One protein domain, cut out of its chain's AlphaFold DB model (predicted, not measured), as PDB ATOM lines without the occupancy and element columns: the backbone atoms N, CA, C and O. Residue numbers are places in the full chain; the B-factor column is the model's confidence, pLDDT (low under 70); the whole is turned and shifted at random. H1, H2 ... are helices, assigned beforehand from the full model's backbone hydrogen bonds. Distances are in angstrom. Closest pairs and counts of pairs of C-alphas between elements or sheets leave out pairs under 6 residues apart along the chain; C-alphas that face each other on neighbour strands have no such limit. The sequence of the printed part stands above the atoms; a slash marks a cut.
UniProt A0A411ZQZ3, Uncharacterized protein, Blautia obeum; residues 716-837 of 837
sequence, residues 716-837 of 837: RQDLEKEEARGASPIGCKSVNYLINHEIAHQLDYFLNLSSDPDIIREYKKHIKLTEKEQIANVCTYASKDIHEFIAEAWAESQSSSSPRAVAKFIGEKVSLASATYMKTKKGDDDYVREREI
ATOM      1  N   ARG A 716     267.807 225.318 263.922       92.12
ATOM      2  CA  ARG A 716     268.200 226.306 262.900       92.12
ATOM      3  C   ARG A 716     268.244 225.700 261.495       92.12
ATOM      4  O   ARG A 716     267.726 226.321 260.574       92.12
ATOM      5  N   GLN A 717     268.799 224.498 261.330       91.00
ATOM      6  CA  GLN A 717     268.820 223.799 260.039       91.00
ATOM      7  C   GLN A 717     267.416 223.431 259.546       91.00
ATOM      8  O   GLN A 717     267.174 223.454 258.341       91.00
ATOM      9  N   ASP A 718     266.485 223.083 260.435       88.56
ATOM     10  CA  ASP A 718     265.096 222.824 260.048       88.56
ATOM     11  C   ASP A 718     264.384 224.112 259.618       88.56
ATOM     12  O   ASP A 718     263.776 224.137 258.550       88.56
ATOM     13  N   LEU A 719     264.565 225.220 260.344       90.12
ATOM     14  CA  LEU A 719     264.072 226.539 259.921       90.12
ATOM     15  C   LEU A 719     264.682 226.998 258.577       90.12
ATOM     16  O   LEU A 719     263.992 227.621 257.773       90.12
ATOM     17  N   GLU A 720     265.940 226.645 258.284       91.69
ATOM     18  CA  GLU A 720     266.560 226.871 256.967       91.69
ATOM     19  C   GLU A 720     265.930 226.033 255.846       91.69
ATOM     20  O   GLU A 720     265.762 226.534 254.733       91.69
ATOM     21  N   LYS A 721     265.538 224.781 256.118       90.44
ATOM     22  CA  LYS A 721     264.814 223.930 255.151       90.44
ATOM     23  C   LYS A 721     263.408 224.473 254.885       90.44
ATOM     24  O   LYS A 721     262.961 224.443 253.738       90.44
ATOM     25  N   GLU A 722     262.735 224.988 255.914       88.19
ATOM     26  CA  GLU A 722     261.423 225.635 255.800       88.19
ATOM     27  C   GLU A 722     261.491 226.913 254.945       88.19
ATOM     28  O   GLU A 722     260.651 227.084 254.058       88.19
ATOM     29  N   GLU A 723     262.517 227.757 255.116       91.75
ATOM     30  CA  GLU A 723     262.722 228.943 254.264       91.75
ATOM     31  C   GLU A 723     263.048 228.525 252.823       91.75
ATOM     32  O   GLU A 723     262.411 228.985 251.872       91.75
ATOM     33  N   ALA A 724     263.995 227.597 252.641       91.38
ATOM     34  CA  ALA A 724     264.455 227.159 251.323       91.38
ATOM     35  C   ALA A 724     263.350 226.510 250.469       91.38
ATOM     36  O   ALA A 724     263.402 226.585 249.238       91.38
ATOM     37  N   ARG A 725     262.332 225.900 251.097       91.00
ATOM     38  CA  ARG A 725     261.144 225.358 250.413       91.00
ATOM     39  C   ARG A 725     259.956 226.331 250.349       91.00
ATOM     40  O   ARG A 725     258.878 225.931 249.914       91.00
ATOM     41  N   GLY A 726     260.123 227.582 250.785       90.25
ATOM     42  CA  GLY A 726     259.079 228.611 250.770       90.25
ATOM     43  C   GLY A 726     257.920 228.353 251.742       90.25
ATOM     44  O   GLY A 726     256.788 228.785 251.493       90.25
ATOM     45  N   ALA A 727     258.168 227.612 252.822       88.19
ATOM     46  CA  ALA A 727     257.206 227.399 253.898       88.19
ATOM     47  C   ALA A 727     257.198 228.575 254.874       88.19
ATOM     48  O   ALA A 727     256.120 229.097 255.143       88.19
ATOM     49  N   SER A 728     258.370 229.041 255.307       90.94
ATOM     50  CA  SER A 728     258.525 230.304 256.036       90.94
ATOM     51  C   SER A 728     258.875 231.478 255.093       90.94
ATOM     52  O   SER A 728     259.205 231.268 253.919       90.94
ATOM     53  N   PRO A 729     258.749 232.734 255.560       90.12
ATOM     54  CA  PRO A 729     259.171 233.939 254.857       90.12
ATOM     55  C   PRO A 729     260.678 234.010 254.575       90.12
ATOM     56  O   PRO A 729     261.498 233.392 255.249       90.12
ATOM     57  N   ILE A 730     261.062 234.842 253.605       83.75
ATOM     58  CA  ILE A 730     262.473 235.041 253.244       83.75
ATOM     59  C   ILE A 730     263.190 235.859 254.335       83.75
ATOM     60  O   ILE A 730     262.680 236.876 254.816       83.75
ATOM     61  N   GLY A 731     264.385 235.412 254.721       79.31
ATOM     62  CA  GLY A 731     265.173 235.916 255.845       79.31
ATOM     63  C   GLY A 731     264.753 235.367 257.214       79.31
ATOM     64  O   GLY A 731     265.329 235.768 258.225       79.31
ATOM     65  N   CYS A 732     263.761 234.475 257.281       80.44
ATOM     66  CA  CYS A 732     263.106 234.063 258.524       80.44
ATOM     67  C   CYS A 732     263.505 232.649 258.970       80.44
ATOM     68  O   CYS A 732     262.685 231.746 259.126       80.44
ATOM     69  N   LYS A 733     264.807 232.495 259.222       83.75
ATOM     70  CA  LYS A 733     265.469 231.258 259.669       83.75
ATOM     71  C   LYS A 733     266.046 231.336 261.090       83.75
ATOM     72  O   LYS A 733     267.129 230.814 261.375       83.75
ATOM     73  N   SER A 734     265.380 232.063 261.987       88.81
ATOM     74  CA  SER A 734     265.810 232.267 263.380       88.81
ATOM     75  C   SER A 734     264.798 231.741 264.390       88.81
ATOM     76  O   SER A 734     263.597 231.686 264.123       88.81
ATOM     77  N   VAL A 735     265.285 231.374 265.579       89.75
ATOM     78  CA  VAL A 735     264.411 230.977 266.689       89.75
ATOM     79  C   VAL A 735     263.592 232.193 267.140       89.75
ATOM     80  O   VAL A 735     262.392 232.073 267.350       89.75
ATOM     81  N   ASN A 736     264.189 233.389 267.146       91.81
ATOM     82  CA  ASN A 736     263.513 234.683 267.273       91.81
ATOM     83  C   ASN A 736     262.317 234.849 266.311       91.81
ATOM     84  O   ASN A 736     261.254 235.266 266.760       91.81
ATOM     85  N   TYR A 737     262.434 234.470 265.030       92.19
ATOM     86  CA  TYR A 737     261.298 234.471 264.096       92.19
ATOM     87  C   TYR A 737     260.199 233.486 264.525       92.19
ATOM     88  O   TYR A 737     259.032 233.872 264.570       92.19
ATOM     89  N   LEU A 738     260.560 232.251 264.902       92.19
ATOM     90  CA  LEU A 738     259.607 231.249 265.401       92.19
ATOM     91  C   LEU A 738     258.860 231.768 266.644       92.19
ATOM     92  O   LEU A 738     257.651 231.610 266.759       92.19
ATOM     93  N   ILE A 739     259.555 232.461 267.548       94.38
ATOM     94  CA  ILE A 739     258.948 233.084 268.730       94.38
ATOM     95  C   ILE A 739     258.058 234.276 268.331       94.38
ATOM     96  O   ILE A 739     256.960 234.420 268.864       94.38
ATOM     97  N   ASN A 740     258.480 235.105 267.368       94.62
ATOM     98  CA  ASN A 740     257.675 236.212 266.839       94.62
ATOM     99  C   ASN A 740     256.377 235.724 266.165       94.62
ATOM    100  O   ASN A 740     255.349 236.387 266.301       94.62
ATOM    101  N   HIS A 741     256.390 234.565 265.500       94.44
ATOM    102  CA  HIS A 741     255.190 233.918 264.958       94.44
ATOM    103  C   HIS A 741     254.183 233.610 266.083       94.44
ATOM    104  O   HIS A 741     253.024 234.021 266.019       94.44
ATOM    105  N   GLU A 742     254.627 232.988 267.180       94.00
ATOM    106  CA  GLU A 742     253.748 232.684 268.320       94.00
ATOM    107  C   GLU A 742     253.272 233.940 269.084       94.00
ATOM    108  O   GLU A 742     252.160 233.960 269.628       94.00
ATOM    109  N   ILE A 743     254.077 235.012 269.101       94.94
ATOM    110  CA  ILE A 743     253.704 236.333 269.647       94.94
ATOM    111  C   ILE A 743     252.626 236.999 268.784       94.94
ATOM    112  O   ILE A 743     251.715 237.628 269.323       94.94
ATOM    113  N   ALA A 744     252.668 236.836 267.463       94.25
ATOM    114  CA  ALA A 744     251.645 237.376 266.578       94.25
ATOM    115  C   ALA A 744     250.265 236.733 266.799       94.25
ATOM    116  O   ALA A 744     249.262 237.446 266.775       94.25
ATOM    117  N   HIS A 745     250.204 235.432 267.111       91.62
ATOM    118  CA  HIS A 745     248.956 234.766 267.525       91.62
ATOM    119  C   HIS A 745     248.387 235.349 268.835       91.62
ATOM    120  O   HIS A 745     247.169 235.472 268.981       91.62
ATOM    121  N   GLN A 746     249.240 235.787 269.774       90.81
ATOM    122  CA  GLN A 746     248.795 236.546 270.955       90.81
ATOM    123  C   GLN A 746     248.301 237.949 270.568       90.81
ATOM    124  O   GLN A 746     247.231 238.369 271.008       90.81
ATOM    125  N   LEU A 747     249.038 238.671 269.717       93.12
ATOM    126  CA  LEU A 747     248.660 240.011 269.255       93.12
ATOM    127  C   LEU A 747     247.324 240.010 268.498       93.12
ATOM    128  O   LEU A 747     246.499 240.885 268.750       93.12
ATOM    129  N   ASP A 748     247.054 239.019 267.642       93.94
ATOM    130  CA  ASP A 748     245.743 238.855 267.003       93.94
ATOM    131  C   ASP A 748     244.642 238.573 268.032       93.94
ATOM    132  O   ASP A 748     243.598 239.220 268.014       93.94
ATOM    133  N   TYR A 749     244.889 237.690 269.002       88.31
ATOM    134  CA  TYR A 749     243.924 237.410 270.066       88.31
ATOM    135  C   TYR A 749     243.557 238.654 270.906       88.31
ATOM    136  O   TYR A 749     242.385 238.830 271.251       88.31
ATOM    137  N   PHE A 750     244.525 239.525 271.224       86.75
ATOM    138  CA  PHE A 750     244.287 240.754 271.995       86.75
ATOM    139  C   PHE A 750     243.693 241.903 271.164       86.75
ATOM    140  O   PHE A 750     242.856 242.650 271.674       86.75
ATOM    141  N   LEU A 751     244.118 242.062 269.906       91.25
ATOM    142  CA  LEU A 751     243.789 243.219 269.057       91.25
ATOM    143  C   LEU A 751     242.700 242.929 268.009       91.25
ATOM    144  O   LEU A 751     242.214 243.858 267.368       91.25
ATOM    145  N   ASN A 752     242.306 241.661 267.839       92.19
ATOM    146  CA  ASN A 752     241.326 241.177 266.860       92.19
ATOM    147  C   ASN A 752     241.685 241.548 265.400       92.19
ATOM    148  O   ASN A 752     240.838 241.987 264.617       92.19
ATOM    149  N   LEU A 753     242.961 241.377 265.040       93.94
ATOM    150  CA  LEU A 753     243.548 241.733 263.738       93.94
ATOM    151  C   LEU A 753     242.910 240.949 262.580       93.94
ATOM    152  O   LEU A 753     242.698 241.485 261.496       93.94
ATOM    153  N   SER A 754     242.539 239.696 262.829       93.56
ATOM    154  CA  SER A 754     241.803 238.816 261.918       93.56
ATOM    155  C   SER A 754     240.389 239.314 261.581       93.56
ATOM    156  O   SER A 754     239.785 238.823 260.624       93.56
ATOM    157  N   SER A 755     239.882 240.332 262.290       94.69
ATOM    158  CA  SER A 755     238.663 241.072 261.935       94.69
ATOM    159  C   SER A 755     238.912 242.377 261.155       94.69
ATOM    160  O   SER A 755     237.943 242.996 260.707       94.69
ATOM    161  N   ASP A 756     240.160 242.822 260.964       95.38
ATOM    162  CA  ASP A 756     240.465 244.062 260.236       95.38
ATOM    163  C   ASP A 756     240.123 243.922 258.732       95.38
ATOM    164  O   ASP A 756     240.651 243.028 258.057       95.38
ATOM    165  N   PRO A 757     239.265 244.791 258.154       95.88
ATOM    166  CA  PRO A 757     238.817 244.654 256.766       95.88
ATOM    167  C   PRO A 757     239.928 244.736 255.711       95.88
ATOM    168  O   PRO A 757     239.771 244.188 254.616       95.88
ATOM    169  N   ASP A 758     241.038 245.412 256.015       97.00
ATOM    170  CA  ASP A 758     242.182 245.507 255.117       97.00
ATOM    171  C   ASP A 758     243.065 244.256 255.222       97.00
ATOM    172  O   ASP A 758     243.434 243.701 254.189       97.00
ATOM    173  N   ILE A 759     243.328 243.747 256.431       97.25
ATOM    174  CA  ILE A 759     244.046 242.472 256.630       97.25
ATOM    175  C   ILE A 759     243.275 241.320 255.968       97.25
ATOM    176  O   ILE A 759     243.842 240.559 255.182       97.25
ATOM    177  N   ILE A 760     241.954 241.256 256.177       97.69
ATOM    178  CA  ILE A 760     241.053 240.308 255.506       97.69
ATOM    179  C   ILE A 760     241.158 240.418 253.976       97.69
ATOM    180  O   ILE A 760     241.061 239.402 253.280       97.69
ATOM    181  N   ARG A 761     241.331 241.626 253.425       97.56
ATOM    182  CA  ARG A 761     241.493 241.832 251.979       97.56
ATOM    183  C   ARG A 761     242.845 241.324 251.485       97.56
ATOM    184  O   ARG A 761     242.863 240.646 250.459       97.56
ATOM    185  N   GLU A 762     243.944 241.626 252.170       97.62
ATOM    186  CA  GLU A 762     245.277 241.180 251.748       97.62
ATOM    187  C   GLU A 762     245.420 239.652 251.866       97.62
ATOM    188  O   GLU A 762     245.869 239.013 250.913       97.62
ATOM    189  N   TYR A 763     244.882 239.038 252.926       97.88
ATOM    190  CA  TYR A 763     244.743 237.579 253.036       97.88
ATOM    191  C   TYR A 763     243.933 236.985 251.865       97.88
ATOM    192  O   TYR A 763     244.378 236.057 251.187       97.88
ATOM    193  N   LYS A 764     242.772 237.577 251.535       97.56
ATOM    194  CA  LYS A 764     241.923 237.160 250.396       97.56
ATOM    195  C   LYS A 764     242.544 237.397 249.012       97.56
ATOM    196  O   LYS A 764     242.009 236.861 248.036       97.56
ATOM    197  N   LYS A 765     243.618 238.188 248.899       97.38
ATOM    198  CA  LYS A 765     244.485 238.216 247.708       97.38
ATOM    199  C   LYS A 765     245.486 237.067 247.769       97.38
ATOM    200  O   LYS A 765     245.555 236.298 246.818       97.38
ATOM    201  N   HIS A 766     246.207 236.934 248.884       96.81
ATOM    202  CA  HIS A 766     247.282 235.959 249.072       96.81
ATOM    203  C   HIS A 766     246.833 234.519 248.760       96.81
ATOM    204  O   HIS A 766     247.443 233.876 247.913       96.81
ATOM    205  N   ILE A 767     245.697 234.059 249.295       96.88
ATOM    206  CA  ILE A 767     245.169 232.698 249.031       96.88
ATOM    207  C   ILE A 767     244.688 232.443 247.589       96.88
ATOM    208  O   ILE A 767     244.259 231.337 247.270       96.88
ATOM    209  N   LYS A 768     244.691 233.463 246.720       96.88
ATOM    210  CA  LYS A 768     244.353 233.348 245.287       96.88
ATOM    211  C   LYS A 768     245.579 233.384 244.377       96.88
ATOM    212  O   LYS A 768     245.433 233.205 243.171       96.88
ATOM    213  N   LEU A 769     246.754 233.655 244.941       96.50
ATOM    214  CA  LEU A 769     248.031 233.605 244.243       96.50
ATOM    215  C   LEU A 769     248.428 232.147 243.975       96.50
ATOM    216  O   LEU A 769     248.067 231.250 244.743       96.50
ATOM    217  N   THR A 770     249.201 231.905 242.917       97.12
ATOM    218  CA  THR A 770     249.881 230.613 242.726       97.12
ATOM    219  C   THR A 770     250.932 230.390 243.814       97.12
ATOM    220  O   THR A 770     251.402 231.340 244.430       97.12
ATOM    221  N   GLU A 771     251.358 229.147 244.041       95.25
ATOM    222  CA  GLU A 771     252.341 228.803 245.082       95.25
ATOM    223  C   GLU A 771     253.632 229.645 244.989       95.25
ATOM    224  O   GLU A 771     254.081 230.221 245.976       95.25
ATOM    225  N   LYS A 772     254.160 229.848 243.773       95.69
ATOM    226  CA  LYS A 772     255.325 230.716 243.519       95.69
ATOM    227  C   LYS A 772     255.079 232.180 243.909       95.69
ATOM    228  O   LYS A 772     255.981 232.852 244.405       95.69
ATOM    229  N   GLU A 773     253.872 232.686 243.680       96.50
ATOM    230  CA  GLU A 773     253.473 234.047 244.050       96.50
ATOM    231  C   GLU A 773     253.165 234.168 245.556       96.50
ATOM    232  O   GLU A 773     253.439 235.214 246.137       96.50
ATOM    233  N   GLN A 774     252.669 233.111 246.213       96.00
ATOM    234  CA  GLN A 774     252.532 233.040 247.675       96.00
ATOM    235  C   GLN A 774     253.907 233.134 248.346       96.00
ATOM    236  O   GLN A 774     254.085 233.972 249.229       96.00
ATOM    237  N   ILE A 775     254.888 232.356 247.863       94.62
ATOM    238  CA  ILE A 775     256.296 232.408 248.297       94.62
ATOM    239  C   ILE A 775     256.891 233.798 248.071       94.62
ATOM    240  O   ILE A 775     257.558 234.322 248.956       94.62
ATOM    241  N   ALA A 776     256.631 234.428 246.921       93.19
ATOM    242  CA  ALA A 776     257.113 235.783 246.651       93.19
ATOM    243  C   ALA A 776     256.472 236.839 247.573       93.19
ATOM    244  O   ALA A 776     257.149 237.777 247.985       93.19
ATOM    245  N   ASN A 777     255.190 236.680 247.917       94.25
ATOM    246  CA  ASN A 777     254.403 237.643 248.689       94.25
ATOM    247  C   ASN A 777     254.643 237.552 250.210       94.25
ATOM    248  O   ASN A 777     254.961 238.560 250.834       94.25
ATOM    249  N   VAL A 778     254.503 236.350 250.784       94.50
ATOM    250  CA  VAL A 778     254.823 236.011 252.185       94.50
ATOM    251  C   VAL A 778     255.444 234.604 252.196       94.50
ATOM    252  O   VAL A 778     256.650 234.466 252.005       94.50
ATOM    253  N   CYS A 779     254.648 233.545 252.328       95.19
ATOM    254  CA  CYS A 779     255.089 232.155 252.209       95.19
ATOM    255  C   CYS A 779     253.896 231.245 251.861       95.19
ATOM    256  O   CYS A 779     252.753 231.700 251.857       95.19
ATOM    257  N   THR A 780     254.124 229.957 251.585       94.62
ATOM    258  CA  THR A 780     253.021 228.993 251.364       94.62
ATOM    259  C   THR A 780     252.230 228.675 252.636       94.62
ATOM    260  O   THR A 780     251.066 228.272 252.564       94.62
ATOM    261  N   TYR A 781     252.837 228.852 253.813       89.81
ATOM    262  CA  TYR A 781     252.205 228.556 255.097       89.81
ATOM    263  C   TYR A 781     251.142 229.598 255.480       89.81
ATOM    264  O   TYR A 781     250.043 229.232 255.900       89.81
ATOM    265  N   ALA A 782     251.394 230.871 255.159       94.62
ATOM    266  CA  ALA A 782     250.458 231.995 255.260       94.62
ATOM    267  C   ALA A 782     249.151 231.821 254.443       94.62
ATOM    268  O   ALA A 782     248.224 232.617 254.571       94.62
ATOM    269  N   SER A 783     249.043 230.776 253.610       94.75
ATOM    270  CA  SER A 783     247.808 230.384 252.915       94.75
ATOM    271  C   SER A 783     246.953 229.339 253.656       94.75
ATOM    272  O   SER A 783     245.973 228.851 253.090       94.75
ATOM    273  N   LYS A 784     247.292 228.957 254.895       91.56
ATOM    274  CA  LYS A 784     246.466 228.061 255.729       91.56
ATOM    275  C   LYS A 784     245.156 228.716 256.184       91.56
ATOM    276  O   LYS A 784     244.078 228.217 255.867       91.56
ATOM    277  N   ASP A 785     245.271 229.792 256.958       94.62
ATOM    278  CA  ASP A 785     244.174 230.621 257.454       94.62
ATOM    279  C   ASP A 785     244.674 232.049 257.757       94.62
ATOM    280  O   ASP A 785     245.839 232.374 257.524       94.62
ATOM    281  N   ILE A 786     243.780 232.931 258.217       96.44
ATOM    282  CA  ILE A 786     244.103 234.347 258.436       96.44
ATOM    283  C   ILE A 786     245.004 234.589 259.657       96.44
ATOM    284  O   ILE A 786     245.750 235.565 259.653       96.44
ATOM    285  N   HIS A 787     244.969 233.719 260.669       94.94
ATOM    286  CA  HIS A 787     245.821 233.835 261.855       94.94
ATOM    287  C   HIS A 787     247.264 233.507 261.466       94.94
ATOM    288  O   HIS A 787     248.166 234.300 261.713       94.94
ATOM    289  N   GLU A 788     247.452 232.411 260.725       94.69
ATOM    290  CA  GLU A 788     248.738 232.024 260.133       94.69
ATOM    291  C   GLU A 788     249.251 233.125 259.175       94.69
ATOM    292  O   GLU A 788     250.417 233.498 259.222       94.69
ATOM    293  N   PHE A 789     248.383 233.734 258.353       97.81
ATOM    294  CA  PHE A 789     248.761 234.866 257.487       97.81
ATOM    295  C   PHE A 789     249.264 236.091 258.264       97.81
ATOM    296  O   PHE A 789     250.254 236.709 257.865       97.81
ATOM    297  N   ILE A 790     248.587 236.452 259.359       97.00
ATOM    298  CA  ILE A 790     249.004 237.545 260.246       97.00
ATOM    299  C   ILE A 790     250.325 237.189 260.926       97.00
ATOM    300  O   ILE A 790     251.216 238.035 260.970       97.00
ATOM    301  N   ALA A 791     250.463 235.955 261.414       96.00
ATOM    302  CA  ALA A 791     251.646 235.503 262.125       96.00
ATOM    303  C   ALA A 791     252.897 235.535 261.252       96.00
ATOM    304  O   ALA A 791     253.896 236.143 261.634       96.00
ATOM    305  N   GLU A 792     252.807 234.996 260.040       96.50
ATOM    306  CA  GLU A 792     253.909 234.981 259.082       96.50
ATOM    307  C   GLU A 792     254.313 236.387 258.623       96.50
ATOM    308  O   GLU A 792     255.484 236.768 258.689       96.50
ATOM    309  N   ALA A 793     253.339 237.204 258.212       97.56
ATOM    310  CA  ALA A 793     253.606 238.562 257.753       97.56
ATOM    311  C   ALA A 793     254.131 239.465 258.886       97.56
ATOM    312  O   ALA A 793     255.005 240.306 258.656       97.56
ATOM    313  N   TRP A 794     253.637 239.297 260.117       97.44
ATOM    314  CA  TRP A 794     254.135 240.059 261.258       97.44
ATOM    315  C   TRP A 794     255.526 239.595 261.695       97.44
ATOM    316  O   TRP A 794     256.399 240.442 261.883       97.44
ATOM    317  N   ALA A 795     255.772 238.288 261.798       95.31
ATOM    318  CA  ALA A 795     257.076 237.756 262.182       95.31
ATOM    319  C   ALA A 795     258.166 238.144 261.169       95.31
ATOM    320  O   ALA A 795     259.244 238.578 261.584       95.31
ATOM    321  N   GLU A 796     257.869 238.126 259.861       95.88
ATOM    322  CA  GLU A 796     258.752 238.696 258.831       95.88
ATOM    323  C   GLU A 796     259.047 240.178 259.102       95.88
ATOM    324  O   GLU A 796     260.204 240.597 259.059       95.88
ATOM    325  N   SER A 797     258.025 240.974 259.437       95.38
ATOM    326  CA  SER A 797     258.170 242.416 259.689       95.38
ATOM    327  C   SER A 797     259.030 242.770 260.908       95.38
ATOM    328  O   SER A 797     259.495 243.905 260.996       95.38
ATOM    329  N   GLN A 798     259.226 241.831 261.844       92.38
ATOM    330  CA  GLN A 798     260.113 242.003 263.001       92.38
ATOM    331  C   GLN A 798     261.501 241.372 262.798       92.38
ATOM    332  O   GLN A 798     262.458 241.830 263.417       92.38
ATOM    333  N   SER A 799     261.612 240.333 261.961       88.44
ATOM    334  CA  SER A 799     262.800 239.460 261.903       88.44
ATOM    335  C   SER A 799     263.638 239.626 260.628       88.44
ATOM    336  O   SER A 799     264.823 239.300 260.628       88.44
ATOM    337  N   SER A 800     263.048 240.121 259.534       89.12
ATOM    338  CA  SER A 800     263.746 240.340 258.262       89.12
ATOM    339  C   SER A 800     264.389 241.729 258.203       89.12
ATOM    340  O   SER A 800     263.788 242.724 258.602       89.12
ATOM    341  N   SER A 801     265.588 241.822 257.624       87.50
ATOM    342  CA  SER A 801     266.253 243.098 257.311       87.50
ATOM    343  C   SER A 801     265.696 243.781 256.055       87.50
ATOM    344  O   SER A 801     266.046 244.920 255.750       87.50
ATOM    345  N   SER A 802     264.835 243.103 255.291       89.44
ATOM    346  CA  SER A 802     264.177 243.650 254.098       89.44
ATOM    347  C   SER A 802     262.758 243.087 253.938       89.44
ATOM    348  O   SER A 802     262.457 242.448 252.930       89.44
ATOM    349  N   PRO A 803     261.857 243.337 254.912       93.19
ATOM    350  CA  PRO A 803     260.518 242.771 254.897       93.19
ATOM    351  C   PRO A 803     259.703 243.332 253.730       93.19
ATOM    352  O   PRO A 803     259.832 244.503 253.343       93.19
ATOM    353  N   ARG A 804     258.859 242.485 253.153       94.56
ATOM    354  CA  ARG A 804     258.069 242.771 251.952       94.56
ATOM    355  C   ARG A 804     256.892 243.696 252.238       94.56
ATOM    356  O   ARG A 804     256.572 244.002 253.382       94.56
ATOM    357  N   ALA A 805     256.239 244.157 251.171       96.31
ATOM    358  CA  ALA A 805     255.151 245.132 251.257       96.31
ATOM    359  C   ALA A 805     253.994 244.664 252.162       96.31
ATOM    360  O   ALA A 805     253.501 245.453 252.963       96.31
ATOM    361  N   VAL A 806     253.603 243.384 252.088       96.00
ATOM    362  CA  VAL A 806     252.564 242.819 252.967       96.00
ATOM    363  C   VAL A 806     253.051 242.704 254.412       96.00
ATOM    364  O   VAL A 806     252.331 243.127 255.310       96.00
ATOM    365  N   ALA A 807     254.276 242.228 254.650       97.25
ATOM    366  CA  ALA A 807     254.850 242.163 255.996       97.25
ATOM    367  C   ALA A 807     254.905 243.547 256.669       97.25
ATOM    368  O   ALA A 807     254.386 243.727 257.770       97.25
ATOM    369  N   LYS A 808     255.438 244.561 255.971       97.44
ATOM    370  CA  LYS A 808     255.449 245.964 256.424       97.44
ATOM    371  C   LYS A 808     254.043 246.473 256.750       97.44
ATOM    372  O   LYS A 808     253.819 246.965 257.851       97.44
ATOM    373  N   PHE A 809     253.086 246.268 255.844       97.44
ATOM    374  CA  PHE A 809     251.689 246.662 256.037       97.44
ATOM    375  C   PHE A 809     251.039 246.006 257.272       97.44
ATOM    376  O   PHE A 809     250.331 246.676 258.025       97.44
ATOM    377  N   ILE A 810     251.296 244.717 257.528       97.44
ATOM    378  CA  ILE A 810     250.812 244.038 258.740       97.44
ATOM    379  C   ILE A 810     251.517 244.579 259.996       97.44
ATOM    380  O   ILE A 810     250.850 244.855 260.991       97.44
ATOM    381  N   GLY A 811     252.829 244.832 259.952       97.06
ATOM    382  CA  GLY A 811     253.573 245.475 261.044       97.06
ATOM    383  C   GLY A 811     253.050 246.874 261.407       97.06
ATOM    384  O   GLY A 811     252.894 247.198 262.589       97.06
ATOM    385  N   GLU A 812     252.708 247.686 260.404       96.81
ATOM    386  CA  GLU A 812     252.052 248.993 260.564       96.81
ATOM    387  C   GLU A 812     250.654 248.852 261.185       96.81
ATOM    388  O   GLU A 812     250.340 249.537 262.162       96.81
ATOM    389  N   LYS A 813     249.833 247.921 260.677       96.94
ATOM    390  CA  LYS A 813     248.492 247.630 261.208       96.94
ATOM    391  C   LYS A 813     248.518 247.202 262.672       96.94
ATOM    392  O   LYS A 813     247.750 247.750 263.463       96.94
ATOM    393  N   VAL A 814     249.416 246.292 263.053       95.88
ATOM    394  CA  VAL A 814     249.602 245.890 264.458       95.88
ATOM    395  C   VAL A 814     250.019 247.083 265.310       95.88
ATOM    396  O   VAL A 814     249.460 247.295 266.380       95.88
ATOM    397  N   SER A 815     250.951 247.907 264.831       94.06
ATOM    398  CA  SER A 815     251.417 249.083 265.574       94.06
ATOM    399  C   SER A 815     250.293 250.104 265.812       94.06
ATOM    400  O   SER A 815     250.156 250.619 266.922       94.06
ATOM    401  N   LEU A 816     249.436 250.340 264.812       94.06
ATOM    402  CA  LEU A 816     248.259 251.209 264.925       94.06
ATOM    403  C   LEU A 816     247.181 250.624 265.857       94.06
ATOM    404  O   LEU A 816     246.619 251.353 266.681       94.06
ATOM    405  N   ALA A 817     246.907 249.321 265.756       92.62
ATOM    406  CA  ALA A 817     245.951 248.630 266.619       92.62
ATOM    407  C   ALA A 817     246.409 248.651 268.087       92.62
ATOM    408  O   ALA A 817     245.650 249.081 268.953       92.62
ATOM    409  N   SER A 818     247.676 248.323 268.359       91.38
ATOM    410  CA  SER A 818     248.299 248.422 269.686       91.38
ATOM    411  C   SER A 818     248.248 249.841 270.256       91.38
ATOM    412  O   SER A 818     247.862 250.032 271.409       91.38
ATOM    413  N   ALA A 819     248.587 250.858 269.456       89.81
ATOM    414  CA  ALA A 819     248.520 252.258 269.879       89.81
ATOM    415  C   ALA A 819     247.083 252.735 270.160       89.81
ATOM    416  O   ALA A 819     246.888 253.658 270.950       89.81
ATOM    417  N   THR A 820     246.079 252.114 269.535       89.75
ATOM    418  CA  THR A 820     244.658 252.367 269.816       89.75
ATOM    419  C   THR A 820     244.230 251.655 271.100       89.75
ATOM    420  O   THR A 820     243.690 252.300 271.994       89.75
ATOM    421  N   TYR A 821     244.563 250.367 271.236       87.12
ATOM    422  CA  TYR A 821     244.271 249.538 272.407       87.12
ATOM    423  C   TYR A 821     244.806 250.166 273.701       87.12
ATOM    424  O   TYR A 821     244.057 250.346 274.658       87.12
ATOM    425  N   MET A 822     246.073 250.599 273.706       85.19
ATOM    426  CA  MET A 822     246.701 251.261 274.859       85.19
ATOM    427  C   MET A 822     246.078 252.627 275.200       85.19
ATOM    428  O   MET A 822     246.131 253.046 276.355       85.19
ATOM    429  N   LYS A 823     245.463 253.323 274.232       81.69
ATOM    430  CA  LYS A 823     244.718 254.569 274.489       81.69
ATOM    431  C   LYS A 823     243.343 254.301 275.087       81.69
ATOM    432  O   LYS A 823     242.968 254.998 276.021       81.69
ATOM    433  N   THR A 824     242.612 253.301 274.591       72.69
ATOM    434  CA  THR A 824     241.313 252.916 275.170       72.69
ATOM    435  C   THR A 824     241.473 252.343 276.576       72.69
ATOM    436  O   THR A 824     240.697 252.676 277.464       72.69
ATOM    437  N   LYS A 825     242.525 251.550 276.810       58.84
ATOM    438  CA  LYS A 825     242.774 250.899 278.100       58.84
ATOM    439  C   LYS A 825     243.081 251.867 279.247       58.84
ATOM    440  O   LYS A 825     242.598 251.660 280.356       58.84
ATOM    441  N   LYS A 826     243.730 252.999 278.950       47.03
ATOM    442  CA  LYS A 826     243.926 254.111 279.899       47.03
ATOM    443  C   LYS A 826     242.635 254.757 280.439       47.03
ATOM    444  O   LYS A 826     242.750 255.590 281.326       47.03
ATOM    445  N   GLY A 827     241.449 254.413 279.924       36.59
ATOM    446  CA  GLY A 827     240.159 254.810 280.504       36.59
ATOM    447  C   GLY A 827     239.492 253.754 281.401       36.59
ATOM    448  O   GLY A 827     238.540 254.091 282.095       36.59
ATOM    449  N   ASP A 828     239.978 252.505 281.394       33.94
ATOM    450  CA  ASP A 828     239.404 251.370 282.145       33.94
ATOM    451  C   ASP A 828     240.316 250.870 283.290       33.94
ATOM    452  O   ASP A 828     239.842 250.238 284.234       33.94
ATOM    453  N   ASP A 829     241.635 251.078 283.192       34.72
ATOM    454  CA  ASP A 829     242.641 250.377 284.018       34.72
ATOM    455  C   ASP A 829     242.828 250.916 285.449       34.72
ATOM    456  O   ASP A 829     243.648 250.390 286.212       34.72
ATOM    457  N   ASP A 830     242.045 251.912 285.855       31.70
ATOM    458  CA  ASP A 830     241.960 252.324 287.260       31.70
ATOM    459  C   ASP A 830     241.097 251.332 288.062       31.70
ATOM    460  O   ASP A 830     241.485 250.916 289.149       31.70
ATOM    461  N   TYR A 831     240.033 250.778 287.463       26.95
ATOM    462  CA  TYR A 831     239.107 249.836 288.121       26.95
ATOM    463  C   TYR A 831     239.658 248.400 288.295       26.95
ATOM    464  O   TYR A 831     238.942 247.485 288.713       26.95
ATOM    465  N   VAL A 832     240.917 248.156 287.912       27.61
ATOM    466  CA  VAL A 832     241.557 246.825 287.956       27.61
ATOM    467  C   VAL A 832     242.805 246.802 288.842       27.61
ATOM    468  O   VAL A 832     243.127 245.748 289.389       27.61
ATOM    469  N   ARG A 833     243.477 247.943 289.054       27.59
ATOM    470  CA  ARG A 833     244.654 248.016 289.939       27.59
ATOM    471  C   ARG A 833     244.295 247.954 291.428       27.59
ATOM    472  O   ARG A 833     245.081 247.411 292.196       27.59
ATOM    473  N   GLU A 834     243.073 248.329 291.810       26.78
ATOM    474  CA  GLU A 834     242.510 248.221 293.175       26.78
ATOM    475  C   GLU A 834     242.323 246.774 293.716       26.78
ATOM    476  O   GLU A 834     241.545 246.551 294.646       26.78
ATOM    477  N   ARG A 835     242.950 245.744 293.124       26.16
ATOM    478  CA  ARG A 835     242.817 244.337 293.573       26.16
ATOM    479  C   ARG A 835     244.089 243.489 293.578       26.16
ATOM    480  O   ARG A 835     244.005 242.326 293.972       26.16
ATOM    481  N   GLU A 836     245.229 244.026 293.153       26.00
ATOM    482  CA  GLU A 836     246.536 243.349 293.263       26.00
ATOM    483  C   GLU A 836     247.573 244.230 293.995       26.00
ATOM    484  O   GLU A 836     248.777 244.129 293.757       26.00
ATOM    485  N   ILE A 837     247.070 245.061 294.923       26.95
ATOM    486  CA  ILE A 837     247.780 245.737 296.024       26.95
ATOM    487  C   ILE A 837     247.169 245.223 297.339       26.95
ATOM    488  O   ILE A 837     247.952 244.915 298.266       26.95
TER     489      ILE A 837
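Overview. This is residues 716 to 837 of the 837 residues of an uncharacterized protein of Blautia obeum (UniProt A0A411ZQZ3). A small body of crossed helices is built round H5 in its middle, with H2 and the long H6 packing across it and H3 meeting its first residues. H6 runs out of this body, and residues 822 to 837, of which 822 to 825 belong to H6 and 830 to 833 to H7, stick out as an arm. The printed part has 122 residues with seven named helices, H1 to H7 in order, and no named strand: all helix. It is only just compact, close to loose, with a radius of gyration of the C-alphas of 16.0 A and spans of 53 by 32 by 23 A.

Arrangement. H1, residues 716 to 724, is close to but not clearly touching H2, residues 735 to 751; their closest C-alphas, Arg 716 and Val 735, are 7.1 A apart. H2 touches the hub, H5, residues 786 to 799, at a steep tilt of 51 degrees, opposite ways; the closest C-alphas, His 741 and Ala 791, are 4.8 A apart. H3, residues 757 to 766, touches residues 786 to 790 of H5 alone, about perpendicular at 89 degrees, closest at C-alphas 763 and 786, 6.3 A. H4, residues 771 to 777, is close to but not clearly touching H3, with C-alphas 766 and 774 closest at 6.2 A. H6, residues 805 to 825, touches H5 with residues 806 to 811 alone, about perpendicular at 82 degrees; C-alphas 793 and 807 are closest, 4.2 A. H7, residues 830 to 833, is apart from H6. Every O i to N i+4 pair is within hydrogen-bond range in H1 to H5, and 16 of 17 in H6; H7 is too short for one.

Along the chain. H1 begins at C-alpha 716 (268.200, 226.306, 262.900). H2 measures 24.1 A, H5 19.7 A and H6 30.1 A, ending at C-alpha 825 (242.774, 250.899, 278.100).

Size, cuts and confidence. The two C-alphas farthest apart, Thr 770 and Ile 837, are 55.4 A apart. The printed part has no cut and no long link. Residues 825 to 837 are under 70 in pLDDT.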